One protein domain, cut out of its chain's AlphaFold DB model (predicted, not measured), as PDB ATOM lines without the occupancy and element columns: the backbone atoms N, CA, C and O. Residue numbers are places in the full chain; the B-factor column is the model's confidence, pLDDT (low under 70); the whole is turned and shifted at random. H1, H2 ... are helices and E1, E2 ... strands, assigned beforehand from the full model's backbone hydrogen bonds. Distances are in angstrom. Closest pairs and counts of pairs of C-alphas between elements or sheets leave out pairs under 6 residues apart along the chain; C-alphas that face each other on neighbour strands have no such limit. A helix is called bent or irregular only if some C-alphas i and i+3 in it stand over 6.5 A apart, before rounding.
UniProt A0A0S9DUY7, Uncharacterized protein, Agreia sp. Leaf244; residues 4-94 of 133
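AT A GLANCE: This is residues 4 to 94 of the 133 residues of an uncharacterized protein of Agreia sp. Leaf244 (UniProt A0A0S9DUY7). Two separate two-stranded ribbons and four short helices are joined by much loop: the ribbon E2 and E3 crosses the middle, with H1 packed beside E2, while the first and last strands, E1 and E4, pair as a second ribbon at one end. H2 and the long loops around it make the opposite end, and the loop from E2 to E3, with H3 in it, reaches away from the middle. The printed part has 91 residues, with four named helices and four named strands in the order E1 H1 H2 E2 H3 E3 H4 E4; both sheets are antiparallel, and the class is mixed, helices and strands, with under half of the residues in named elements. The whole is compact, with a radius of gyration of the C-alphas of 13.4 A and spans of 39 by 35 by 25 A.

IN THESE COORDINATES: E1, residues 4 to 7, begins at C-alpha 4 (53.717, -41.899, -28.764) and is 10.0 A long from first to last C-alpha. H1, residues 9 to 14, is 8.7 A long. H2, residues 32 to 37, is 10.2 A long and irregular, with C-alphas 33 and 36 7.3 A apart. E2, residues 51 to 54, begins at C-alpha 51 (41.995, -28.065, -36.969) and is 10.4 A long. H3, residues 60 to 65, is 8.7 A long. E3, residues 68 to 71, is 10.1 A long. H4, residues 79 to 82, is 4.9 A long. E4, residues 90 to 94, is 13.1 A long and ends at C-alpha 94 (54.471, -48.218, -29.654).

HOW THE PARTS SIT: E1 and E4 are antiparallel neighbours at 166 degrees, with N 6 and O 91 within hydrogen-bond range at 2.9 A. E2 and E3 are antiparallel neighbours at 137 degrees, with N 53 and O 69 at 2.8 A and N 51 and O 71 at 3.0 A. Residues 27 to 28 pair, parallel, with residues 53 to 54 of E2. The closest C-alphas of H1 and E2 are those of Pro 9 and Ala 52, 5.2 A apart. H1 and E4 are only just apart, at 8.4 A. The closest C-alphas of H2 and E3 are those of Trp 37 and Val 71, 6.9 A apart, and those of H4 and E4 are Asp 80 and Leu 90, 6.8 A apart. No helix touches another helix. In H1 and H3 every O i to N i+4 pair is within hydrogen-bond range; in H2 0 of 2 are, beside 2 of 3 O i to N i+3 pairs, and H4 is too short for an O i to N i+4 pair.

THE WHOLE: The two C-alphas farthest apart are those of Asp 42 and Ser 94, at 39.5 A. The printed part has no cut. The links from H1 to H2, 17 residues, and from H2 to E2, 13 residues, are long. The mean pLDDT of the printed part is 86.8, and residues 56 to 66 are under 70.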
ATOM      1  N   LEU A   4      53.562 -43.243 -28.238       89.56
ATOM      2  CA  LEU A   4      53.717 -41.899 -28.764       89.56
ATOM      3  C   LEU A   4      52.784 -41.742 -29.960       89.56
ATOM      4  O   LEU A   4      52.641 -42.659 -30.771       89.56
ATOM      5  N   TRP A   5      52.169 -40.576 -30.068       91.62
ATOM      6  CA  TRP A   5      51.373 -40.190 -31.221       91.62
ATOM      7  C   TRP A   5      52.045 -39.005 -31.896       91.62
ATOM      8  O   TRP A   5      52.416 -38.043 -31.224       91.62
ATOM      9  N   MET A   6      52.216 -39.092 -33.209       92.75
ATOM     10  CA  MET A   6      52.707 -37.996 -34.036       92.75
ATOM     11  C   MET A   6      51.591 -37.575 -34.978       92.75
ATOM     12  O   MET A   6      51.036 -38.415 -35.683       92.75
ATOM     13  N   LEU A   7      51.272 -36.289 -34.960       93.62
ATOM     14  CA  LEU A   7      50.254 -35.673 -35.798       93.62
ATOM     15  C   LEU A   7      50.943 -34.848 -36.885       93.62
ATOM     16  O   LEU A   7      51.819 -34.046 -36.562       93.62
ATOM     17  N   ASP A   8      50.519 -35.010 -38.134       94.38
ATOM     18  CA  ASP A   8      50.797 -34.053 -39.200       94.38
ATOM     19  C   ASP A   8      49.704 -32.965 -39.192       94.38
ATOM     20  O   ASP A   8      48.555 -33.224 -39.572       94.38
ATOM     21  N   PRO A   9      50.019 -31.744 -38.725       94.06
ATOM     22  CA  PRO A   9      49.032 -30.676 -38.591       94.06
ATOM     23  C   PRO A   9      48.560 -30.126 -39.944       94.06
ATOM     24  O   PRO A   9      47.454 -29.592 -40.030       94.06
ATOM     25  N   ILE A  10      49.371 -30.247 -41.000       93.94
ATOM     26  CA  ILE A  10      49.016 -29.770 -42.337       93.94
ATOM     27  C   ILE A  10      48.012 -30.739 -42.952       93.94
ATOM     28  O   ILE A  10      46.946 -30.312 -43.394       93.94
ATOM     29  N   LEU A  11      48.304 -32.043 -42.910       94.25
ATOM     30  CA  LEU A  11      47.377 -33.055 -43.417       94.25
ATOM     31  C   LEU A  11      46.057 -33.058 -42.635       94.25
ATOM     32  O   LEU A  11      44.996 -33.203 -43.243       94.25
ATOM     33  N   LEU A  12      46.091 -32.820 -41.315       94.88
ATOM     34  CA  LEU A  12      44.870 -32.651 -40.521       94.88
ATOM     35  C   LEU A  12      43.996 -31.521 -41.077       94.88
ATOM     36  O   LEU A  12      42.805 -31.725 -41.309       94.88
ATOM     37  N   ASN A  13      44.572 -30.346 -41.333       94.88
ATOM     38  CA  ASN A  13      43.812 -29.218 -41.871       94.88
ATOM     39  C   ASN A  13      43.294 -29.502 -43.280       94.88
ATOM     40  O   ASN A  13      42.127 -29.249 -43.561       94.88
ATOM     41  N   GLN A  14      44.120 -30.079 -44.147       92.94
ATOM     42  CA  GLN A  14      43.727 -30.415 -45.517       92.94
ATOM     43  C   GLN A  14      42.620 -31.473 -45.579       92.94
ATOM     44  O   GLN A  14      41.851 -31.493 -46.533       92.94
ATOM     45  N   SER A  15      42.492 -32.316 -44.552       91.12
ATOM     46  CA  SER A  15      41.389 -33.273 -44.438       91.12
ATOM     47  C   SER A  15      40.063 -32.679 -43.957       91.12
ATOM     48  O   SER A  15      39.041 -33.368 -43.942       91.12
ATOM     49  N   ASN A  16      40.051 -31.414 -43.530       91.81
ATOM     50  CA  ASN A  16      38.848 -30.804 -42.995       91.81
ATOM     51  C   ASN A  16      37.832 -30.562 -44.127       91.81
ATOM     52  O   ASN A  16      38.158 -29.855 -45.082       91.81
ATOM     53  N   PRO A  17      36.572 -31.028 -44.011       89.88
ATOM     54  CA  PRO A  17      35.566 -30.848 -45.063       89.88
ATOM     55  C   PRO A  17      35.305 -29.385 -45.440       89.88
ATOM     56  O   PRO A  17      34.838 -29.094 -46.537       89.88
ATOM     57  N   ARG A  18      35.590 -28.441 -44.532       90.00
ATOM     58  CA  ARG A  18      35.440 -27.003 -44.794       90.00
ATOM     59  C   ARG A  18      36.504 -26.454 -45.756       90.00
ATOM     60  O   ARG A  18      36.312 -25.372 -46.304       90.00
ATOM     61  N   PHE A  19      37.606 -27.175 -45.941       90.44
ATOM     62  CA  PHE A  19      38.759 -26.774 -46.745       90.44
ATOM     63  C   PHE A  19      38.941 -27.640 -47.993       90.44
ATOM     64  O   PHE A  19      40.020 -27.637 -48.580       90.44
ATOM     65  N   ASP A  20      37.901 -28.364 -48.415       86.62
ATOM     66  CA  ASP A  20      37.971 -29.228 -49.592       86.62
ATOM     67  C   ASP A  20      38.455 -28.457 -50.834       86.62
ATOM     68  O   ASP A  20      37.950 -27.383 -51.170       86.62
ATOM     69  N   GLY A  21      39.494 -28.989 -51.482       81.25
ATOM     70  CA  GLY A  21      40.162 -28.363 -52.625       81.25
ATOM     71  C   GLY A  21      41.040 -27.143 -52.310       81.25
ATOM     72  O   GLY A  21      41.576 -26.540 -53.242       81.25
ATOM     73  N   ILE A  22      41.227 -26.774 -51.036       85.25
ATOM     74  CA  ILE A  22      42.049 -25.631 -50.617       85.25
ATOM     75  C   ILE A  22      43.335 -26.136 -49.938       85.25
ATOM     76  O   ILE A  22      43.264 -26.852 -48.939       85.25
ATOM     77  N   PRO A  23      44.533 -25.747 -50.417       83.69
ATOM     78  CA  PRO A  23      45.789 -26.088 -49.758       83.69
ATOM     79  C   PRO A  23      45.956 -25.247 -48.485       83.69
ATOM     80  O   PRO A  23      46.520 -24.153 -48.507       83.69
ATOM     81  N   VAL A  24      45.433 -25.754 -47.372       90.88
ATOM     82  CA  VAL A  24      45.520 -25.106 -46.060       90.88
ATOM     83  C   VAL A  24      46.767 -25.591 -45.323       90.88
ATOM     84  O   VAL A  24      47.058 -26.785 -45.279       90.88
ATOM     85  N   ASN A  25      47.520 -24.644 -44.765       92.94
ATOM     86  CA  ASN A  25      48.669 -24.908 -43.898       92.94
ATOM     87  C   ASN A  25      48.236 -24.883 -42.424       92.94
ATOM     88  O   ASN A  25      47.052 -24.887 -42.103       92.94
ATOM     89  N   ILE A  26      49.193 -24.851 -41.504       92.38
ATOM     90  CA  ILE A  26      48.911 -24.612 -40.087       92.38
ATOM     91  C   ILE A  26      48.388 -23.180 -39.936       92.38
ATOM     92  O   ILE A  26      49.036 -22.239 -40.392       92.38
ATOM     93  N   LEU A  27      47.214 -23.031 -39.324       91.75
ATOM     94  CA  LEU A  27      46.533 -21.741 -39.212       91.75
ATOM     95  C   LEU A  27      47.182 -20.871 -38.132       91.75
ATOM     96  O   LEU A  27      47.672 -21.377 -37.122       91.75
ATOM     97  N   ALA A  28      47.180 -19.557 -38.315       89.12
ATOM     98  CA  ALA A  28      47.538 -18.605 -37.274       89.12
ATOM     99  C   ALA A  28      46.274 -18.135 -36.550       89.12
ATOM    100  O   ALA A  28      45.220 -17.998 -37.159       89.12
ATOM    101  N   THR A  29      46.367 -17.805 -35.259       85.25
ATOM    102  CA  THR A  29      45.219 -17.284 -34.486       85.25
ATOM    103  C   THR A  29      44.620 -15.983 -35.028       85.25
ATOM    104  O   THR A  29      43.567 -15.567 -34.560       85.25
ATOM    105  N   SER A  30      45.305 -15.319 -35.959       85.88
ATOM    106  CA  SER A  30      44.841 -14.125 -36.667       85.88
ATOM    107  C   SER A  30      44.037 -14.425 -37.934       85.88
ATOM    108  O   SER A  30      43.566 -13.484 -38.560       85.88
ATOM    109  N   ASP A  31      43.935 -15.687 -38.356       88.38
ATOM    110  CA  ASP A  31      43.277 -16.037 -39.611       88.38
ATOM    111  C   ASP A  31      41.754 -16.043 -39.428       88.38
ATOM    112  O   ASP A  31      41.223 -16.853 -38.668       88.38
ATOM    113  N   ASP A  32      41.038 -15.209 -40.188       88.56
ATOM    114  CA  ASP A  32      39.564 -15.097 -40.150       88.56
ATOM    115  C   ASP A  32      38.853 -16.441 -40.402       88.56
ATOM    116  O   ASP A  32      37.725 -16.691 -39.977       88.56
ATOM    117  N   VAL A  33      39.534 -17.370 -41.077       88.69
ATOM    118  CA  VAL A  33      39.030 -18.724 -41.320       88.69
ATOM    119  C   VAL A  33      38.780 -19.515 -40.024       88.69
ATOM    120  O   VAL A  33      38.056 -20.511 -40.052       88.69
ATOM    121  N   LEU A  34      39.346 -19.069 -38.894       90.31
ATOM    122  CA  LEU A  34      39.172 -19.651 -37.565       90.31
ATOM    123  C   LEU A  34      37.870 -19.262 -36.869       90.31
ATOM    124  O   LEU A  34      37.553 -19.890 -35.860       90.31
ATOM    125  N   ASP A  35      37.108 -18.292 -37.380       92.44
ATOM    126  CA  ASP A  35      35.833 -17.859 -36.788       92.44
ATOM    127  C   ASP A  35      34.931 -19.028 -36.344       92.44
ATOM    128  O   ASP A  35      34.473 -19.020 -35.203       92.44
ATOM    129  N   PRO A  36      34.747 -20.104 -37.140       93.81
ATOM    130  CA  PRO A  36      33.945 -21.265 -36.749       93.81
ATOM    131  C   PRO A  36      34.469 -22.066 -35.553       93.81
ATOM    132  O   PRO A  36      33.757 -22.943 -35.082       93.81
ATOM    133  N   TRP A  37      35.701 -21.855 -35.099       93.25
ATOM    134  CA  TRP A  37      36.319 -22.553 -33.965       93.25
ATOM    135  C   TRP A  37      36.532 -21.633 -32.756       93.25
ATOM    136  O   TRP A  37      37.114 -22.052 -31.753       93.25
ATOM    137  N   GLN A  38      36.057 -20.385 -32.824       90.94
ATOM    138  CA  GLN A  38      36.141 -19.460 -31.701       90.94
ATOM    139  C   GLN A  38      35.143 -19.817 -30.583       90.94
ATOM    140  O   GLN A  38      34.070 -20.374 -30.835       90.94
ATOM    141  N   PRO A  39      35.448 -19.486 -29.316       88.31
ATOM    142  CA  PRO A  39      34.498 -19.653 -28.223       88.31
ATOM    143  C   PRO A  39      33.214 -18.840 -28.444       88.31
ATOM    144  O   PRO A  39      33.266 -17.680 -28.838       88.31
ATOM    145  N   GLY A  40      32.058 -19.422 -28.117       87.06
ATOM    146  CA  GLY A  40      30.772 -18.713 -28.143       87.06
ATOM    147  C   GLY A  40      30.124 -18.576 -29.524       87.06
ATOM    148  O   GLY A  40      29.111 -17.888 -29.637       87.06
ATOM    149  N   VAL A  41      30.663 -19.235 -30.554       88.94
ATOM    150  CA  VAL A  41      29.999 -19.316 -31.861       88.94
ATOM    151  C   VAL A  41      28.709 -20.128 -31.798       88.94
ATOM    152  O   VAL A  41      28.573 -21.068 -31.010       88.94
ATOM    153  N   ASP A  42      27.755 -19.773 -32.660       88.88
ATOM    154  CA  ASP A  42      26.512 -20.524 -32.818       88.88
ATOM    155  C   ASP A  42      26.830 -21.983 -33.204       88.88
ATOM    156  O   ASP A  42      27.578 -22.197 -34.171       88.88
ATOM    157  N   PRO A  43      26.255 -22.995 -32.520       84.38
ATOM    158  CA  PRO A  43      26.374 -24.398 -32.907       84.38
ATOM    159  C   PRO A  43      26.083 -24.667 -34.388       84.38
ATOM    160  O   PRO A  43      26.681 -25.573 -34.965       84.38
ATOM    161  N   GLY A  44      25.223 -23.876 -35.043       86.44
ATOM    162  CA  GLY A  44      25.001 -23.964 -36.491       86.44
ATOM    163  C   GLY A  44      26.276 -23.717 -37.309       86.44
ATOM    164  O   GLY A  44      26.552 -24.435 -38.274       86.44
ATOM    165  N   THR A  45      27.108 -22.781 -36.858       89.00
ATOM    166  CA  THR A  45      28.317 -22.301 -37.543       89.00
ATOM    167  C   THR A  45      29.616 -22.958 -37.087       89.00
ATOM    168  O   THR A  45      30.604 -22.829 -37.805       89.00
ATOM    169  N   LEU A  46      29.608 -23.693 -35.963       91.44
ATOM    170  CA  LEU A  46      30.793 -24.364 -35.415       91.44
ATOM    171  C   LEU A  46      31.475 -25.250 -36.479       91.44
ATOM    172  O   LEU A  46      30.807 -25.953 -37.250       91.44
ATOM    173  N   GLY A  47      32.806 -25.201 -36.528       92.38
ATOM    174  CA  GLY A  47      33.617 -25.956 -37.477       92.38
ATOM    175  C   GLY A  47      33.329 -27.462 -37.403       92.38
ATOM    176  O   GLY A  47      33.128 -27.986 -36.310       92.38
ATOM    177  N   PRO A  48      33.263 -28.189 -38.533       92.44
ATOM    178  CA  PRO A  48      32.788 -29.575 -38.535       92.44
ATOM    179  C   PRO A  48      33.792 -30.546 -37.902       92.44
ATOM    180  O   PRO A  48      33.398 -31.410 -37.130       92.44
ATOM    181  N   ALA A  49      35.078 -30.365 -38.191       93.62
ATOM    182  CA  ALA A  49      36.172 -31.246 -37.794       93.62
ATOM    183  C   ALA A  49      37.274 -30.448 -37.067       93.62
ATOM    184  O   ALA A  49      37.292 -29.214 -37.168       93.62
ATOM    185  N   PRO A  50      38.168 -31.115 -36.315       94.94
ATOM    186  CA  PRO A  50      39.296 -30.452 -35.673       94.94
ATOM    187  C   PRO A  50      40.239 -29.792 -36.686       94.94
ATOM    188  O   PRO A  50      40.311 -30.186 -37.850       94.94
ATOM    189  N   ILE A  51      40.969 -28.789 -36.211       95.06
ATOM    190  CA  ILE A  51      41.995 -28.065 -36.969       95.06
ATOM    191  C   ILE A  51      43.269 -27.929 -36.143       95.06
ATOM    192  O   ILE A  51      43.209 -27.922 -34.914       95.06
ATOM    193  N   ALA A  52      44.404 -27.780 -36.815       94.75
ATOM    194  CA  ALA A  52      45.685 -27.421 -36.234       94.75
ATOM    195  C   ALA A  52      46.019 -25.940 -36.462       94.75
ATOM    196  O   ALA A  52      45.849 -25.402 -37.559       94.75
ATOM    197  N   LEU A  53      46.555 -25.296 -35.429       92.88
ATOM    198  CA  LEU A  53      46.964 -23.899 -35.455       92.88
ATOM    199  C   LEU A  53      48.215 -23.643 -34.613       92.88
ATOM    200  O   LEU A  53      48.524 -24.379 -33.674       92.88
ATOM    201  N   TYR A  54      48.937 -22.579 -34.941       87.69
ATOM    202  CA  TYR A  54      50.009 -22.065 -34.102       87.69
ATOM    203  C   TYR A  54      49.410 -21.355 -32.896       87.69
ATOM    204  O   TYR A  54      48.617 -20.426 -33.038       87.69
ATOM    205  N   GLY A  55      49.790 -21.797 -31.700       75.56
ATOM    206  CA  GLY A  55      49.378 -21.128 -30.475       75.56
ATOM    207  C   GLY A  55      49.960 -19.720 -30.431       75.56
ATOM    208  O   GLY A  55      51.096 -19.495 -30.851       75.56
ATOM    209  N   THR A  56      49.209 -18.769 -29.883       68.94
ATOM    210  CA  THR A  56      49.791 -17.482 -29.508       68.94
ATOM    211  C   THR A  56      50.898 -17.744 -28.489       68.94
ATOM    212  O   THR A  56      50.675 -18.440 -27.496       68.94
ATOM    213  N   HIS A  57      52.109 -17.231 -28.731       61.97
ATOM    214  CA  HIS A  57      53.261 -17.336 -27.825       61.97
ATOM    215  C   HIS A  57      53.045 -16.506 -26.541       61.97
ATOM    216  O   HIS A  57      53.826 -15.626 -26.200       61.97
ATOM    217  N   ASN A  58      51.957 -16.778 -25.823       55.75
ATOM    218  CA  ASN A  58      51.477 -16.026 -24.668       55.75
ATOM    219  C   ASN A  58      52.045 -16.559 -23.341       55.75
ATOM    220  O   ASN A  58      51.646 -16.109 -22.271       55.75
ATOM    221  N   SER A  59      52.957 -17.534 -23.389       57.78
ATOM    222  CA  SER A  59      53.754 -17.957 -22.235       57.78
ATOM    223  C   SER A  59      55.040 -18.652 -22.676       57.78
ATOM    224  O   SER A  59      55.052 -19.331 -23.707       57.78
ATOM    225  N   ASP A  60      56.081 -18.575 -21.845       53.25
ATOM    226  CA  ASP A  60      57.353 -19.287 -22.050       53.25
ATOM    227  C   ASP A  60      57.143 -20.796 -22.233       53.25
ATOM    228  O   ASP A  60      57.838 -21.442 -23.011       53.25
ATOM    229  N   ARG A  61      56.120 -21.365 -21.580       58.59
ATOM    230  CA  ARG A  61      55.747 -22.780 -21.716       58.59
ATOM    231  C   ARG A  61      55.205 -23.120 -23.108       58.59
ATOM    232  O   ARG A  61      55.509 -24.194 -23.613       58.59
ATOM    233  N   ILE A  62      54.417 -22.234 -23.720       57.56
ATOM    234  CA  ILE A  62      53.915 -22.405 -25.097       57.56
ATOM    235  C   ILE A  62      55.047 -22.160 -26.099       57.56
ATOM    236  O   ILE A  62      55.198 -22.914 -27.056       57.56
ATOM    237  N   ALA A  63      55.888 -21.151 -25.853       56.16
ATOM    238  CA  ALA A  63      57.057 -20.867 -26.679       56.16
ATOM    239  C   ALA A  63      58.075 -22.022 -26.672       56.16
ATOM    240  O   ALA A  63      58.624 -22.353 -27.717       56.16
ATOM    241  N   ALA A  64      58.282 -22.686 -25.534       54.19
ATOM    242  CA  ALA A  64      59.178 -23.836 -25.426       54.19
ATOM    243  C   ALA A  64      58.654 -25.092 -26.145       54.19
ATOM    244  O   ALA A  64      59.444 -25.951 -26.520       54.19
ATOM    245  N   GLN A  65      57.337 -25.210 -26.344       63.31
ATOM    246  CA  GLN A  65      56.743 -26.389 -26.978       63.31
ATOM    247  C   GLN A  65      56.930 -26.416 -28.500       63.31
ATOM    248  O   GLN A  65      56.787 -27.496 -29.064       63.31
ATOM    249  N   GLN A  66      57.266 -25.278 -29.140       64.00
ATOM    250  CA  GLN A  66      57.598 -25.133 -30.579       64.00
ATOM    251  C   GLN A  66      56.686 -25.931 -31.535       64.00
ATOM    252  O   GLN A  66      57.081 -26.312 -32.634       64.00
ATOM    253  N   GLY A  67      55.460 -26.212 -31.100       75.25
ATOM    254  CA  GLY A  67      54.558 -27.165 -31.719       75.25
ATOM    255  C   GLY A  67      53.234 -26.517 -32.085       75.25
ATOM    256  O   GLY A  67      52.934 -25.381 -31.711       75.25
ATOM    257  N   SER A  68      52.433 -27.263 -32.831       86.75
ATOM    258  CA  SER A  68      51.079 -26.868 -33.203       86.75
ATOM    259  C   SER A  68      50.072 -27.362 -32.171       86.75
ATOM    260  O   SER A  68      50.273 -28.384 -31.515       86.75
ATOM    261  N   PHE A  69      48.966 -26.644 -32.051       89.38
ATOM    262  CA  PHE A  69      47.847 -26.980 -31.182       89.38
ATOM    263  C   PHE A  69      46.657 -27.397 -32.025       89.38
ATOM    264  O   PHE A  69      46.501 -26.924 -33.145       89.38
ATOM    265  N   THR A  70      45.793 -28.244 -31.476       92.38
ATOM    266  CA  THR A  70      44.534 -28.617 -32.122       92.38
ATOM    267  C   THR A  70      43.348 -27.965 -31.430       92.38
ATOM    268  O   THR A  70      43.278 -27.982 -30.199       92.38
ATOM    269  N   VAL A  71      42.383 -27.469 -32.201       92.44
ATOM    270  CA  VAL A  71      41.079 -27.027 -31.693       92.44
ATOM    271  C   VAL A  71      39.998 -27.949 -32.232       92.44
ATOM    272  O   VAL A  71      39.946 -28.232 -33.429       92.44
ATOM    273  N   ALA A  72      39.161 -28.453 -31.327       92.12
ATOM    274  CA  ALA A  72      38.068 -29.349 -31.667       92.12
ATOM    275  C   ALA A  72      36.948 -28.603 -32.405       92.12
ATOM    276  O   ALA A  72      36.666 -27.441 -32.118       92.12
ATOM    277  N   GLY A  73      36.314 -29.294 -33.349       90.88
ATOM    278  CA  GLY A  73      35.085 -28.843 -33.996       90.88
ATOM    279  C   GLY A  73      33.839 -29.448 -33.341       90.88
ATOM    280  O   GLY A  73      33.820 -29.754 -32.152       90.88
ATOM    281  N   LYS A  74      32.801 -29.664 -34.152       91.19
ATOM    282  CA  LYS A  74      31.552 -30.348 -33.782       91.19
ATOM    283  C   LYS A  74      31.765 -31.815 -33.425       91.19
ATOM    284  O   LYS A  74      31.038 -32.345 -32.588       91.19
ATOM    285  N   THR A  75      32.713 -32.477 -34.082       89.19
ATOM    286  CA  THR A  75      32.978 -33.896 -33.847       89.19
ATOM    287  C   THR A  75      33.546 -34.134 -32.451       89.19
ATOM    288  O   THR A  75      34.544 -33.529 -32.064       89.19
ATOM    289  N   ILE A  76      32.918 -35.056 -31.718       88.50
ATOM    290  CA  ILE A  76      33.335 -35.495 -30.375       88.50
ATOM    291  C   ILE A  76      34.094 -36.829 -30.389       88.50
ATOM    292  O   ILE A  76      34.437 -37.362 -29.334       88.50
ATOM    293  N   GLU A  77      34.312 -37.398 -31.572       93.50
ATOM    294  CA  GLU A  77      35.042 -38.651 -31.731       93.50
ATOM    295  C   GLU A  77      36.544 -38.470 -31.456       93.50
ATOM    296  O   GLU A  77      37.089 -37.376 -31.633       93.50
ATOM    297  N   PRO A  78      37.240 -39.536 -31.026       92.81
ATOM    298  CA  PRO A  78      38.692 -39.527 -30.906       92.81
ATOM    299  C   PRO A  78      39.376 -39.197 -32.238       92.81
ATOM    300  O   PRO A  78      38.927 -39.621 -33.300       92.81
ATOM    301  N   LEU A  79      40.500 -38.477 -32.185       91.69
ATOM    302  CA  LEU A  79      41.206 -38.041 -33.393       91.69
ATOM    303  C   LEU A  79      41.647 -39.217 -34.277       91.69
ATOM    304  O   LEU A  79      41.588 -39.102 -35.494       91.69
ATOM    305  N   ASP A  80      42.036 -40.347 -33.684       93.00
ATOM    306  CA  ASP A  80      42.408 -41.574 -34.397       93.00
ATOM    307  C   ASP A  80      41.238 -42.238 -35.132       93.00
ATOM    308  O   ASP A  80      41.469 -42.955 -36.101       93.00
ATOM    309  N   VAL A  81      40.000 -41.963 -34.715       94.19
ATOM    310  CA  VAL A  81      38.789 -42.372 -35.437       94.19
ATOM    311  C   VAL A  81      38.491 -41.386 -36.563       94.19
ATOM    312  O   VAL A  81      38.271 -41.808 -37.694       94.19
ATOM    313  N   ILE A  82      38.564 -40.080 -36.281       92.62
ATOM    314  CA  ILE A  82      38.289 -39.013 -37.261       92.62
ATOM    315  C   ILE A  82      39.184 -39.142 -38.497       92.62
ATOM    316  O   ILE A  82      38.727 -38.917 -39.615       92.62
ATOM    317  N   VAL A  83      40.461 -39.483 -38.297       92.81
ATOM    318  CA  VAL A  83      41.468 -39.515 -39.371       92.81
ATOM    319  C   VAL A  83      41.813 -40.928 -39.837       92.81
ATOM    320  O   VAL A  83      42.796 -41.107 -40.548       92.81
ATOM    321  N   ALA A  84      41.019 -41.935 -39.455       92.38
ATOM    322  CA  ALA A  84      41.308 -43.343 -39.729       92.38
ATOM    323  C   ALA A  84      41.490 -43.646 -41.228       92.38
ATOM    324  O   ALA A  84      42.359 -44.436 -41.597       92.38
ATOM    325  N   ASP A  85      40.700 -42.986 -42.078       90.56
ATOM    326  CA  ASP A  85      40.720 -43.171 -43.533       90.56
ATOM    327  C   ASP A  85      41.723 -42.253 -44.251       90.56
ATOM    328  O   ASP A  85      41.872 -42.331 -45.473       90.56
ATOM    329  N   ILE A  86      42.419 -41.376 -43.518       89.44
ATOM    330  CA  ILE A  86      43.347 -40.404 -44.093       89.44
ATOM    331  C   ILE A  86      44.777 -40.826 -43.736       89.44
ATOM    332  O   ILE A  86      45.193 -40.719 -42.577       89.44
ATOM    333  N   PRO A  87      45.556 -41.315 -44.716       88.38
ATOM    334  CA  PRO A  87      46.888 -41.825 -44.449       88.38
ATOM    335  C   PRO A  87      47.803 -40.722 -43.915       88.38
ATOM    336  O   PRO A  87      47.666 -39.547 -44.246       88.38
ATOM    337  N   ASP A  88      48.762 -41.131 -43.086       91.75
ATOM    338  CA  ASP A  88      49.854 -40.304 -42.565       91.75
ATOM    339  C   ASP A  88      49.481 -39.123 -41.651       91.75
ATOM    340  O   ASP A  88      50.391 -38.599 -41.005       91.75
ATOM    341  N   VAL A  89      48.199 -38.764 -41.493       94.88
ATOM    342  CA  VAL A  89      47.768 -37.693 -40.570       94.88
ATOM    343  C   VAL A  89      48.167 -38.009 -39.137       94.88
ATOM    344  O   VAL A  89      48.699 -37.153 -38.439       94.88
ATOM    345  N   LEU A  90      47.924 -39.239 -38.683       95.06
ATOM    346  CA  LEU A  90      48.192 -39.635 -37.310       95.06
ATOM    347  C   LEU A  90      48.968 -40.951 -37.270       95.06
ATOM    348  O   LEU A  90      48.514 -41.988 -37.751       95.06
ATOM    349  N   LYS A  91      50.155 -40.915 -36.660       94.06
ATOM    350  CA  LYS A  91      51.059 -42.063 -36.548       94.06
ATOM    351  C   LYS A  91      51.192 -42.489 -35.098       94.06
ATOM    352  O   LYS A  91      51.593 -41.702 -34.242       94.06
ATOM    353  N   LYS A  92      50.900 -43.762 -34.836       92.75
ATOM    354  CA  LYS A  92      51.097 -44.397 -33.532       92.75
ATOM    355  C   LYS A  92      52.446 -45.103 -33.490       92.75
ATOM    356  O   LYS A  92      52.679 -46.037 -34.250       92.75
ATOM    357  N   ILE A  93      53.295 -44.728 -32.544       91.56
ATOM    358  CA  ILE A  93      54.551 -45.420 -32.252       91.56
ATOM    359  C   ILE A  93      54.404 -46.105 -30.898       91.56
ATOM    360  O   ILE A  93      54.209 -45.457 -29.872       91.56
ATOM    361  N   SER A  94      54.496 -47.433 -30.891       92.31
ATOM    362  CA  SER A  94      54.471 -48.218 -29.654       92.31
ATOM    363  C   SER A  94      55.892 -48.596 -29.263       92.31
ATOM    364  O   SER A  94      56.593 -49.246 -30.035       92.31
TER     365      SER A  94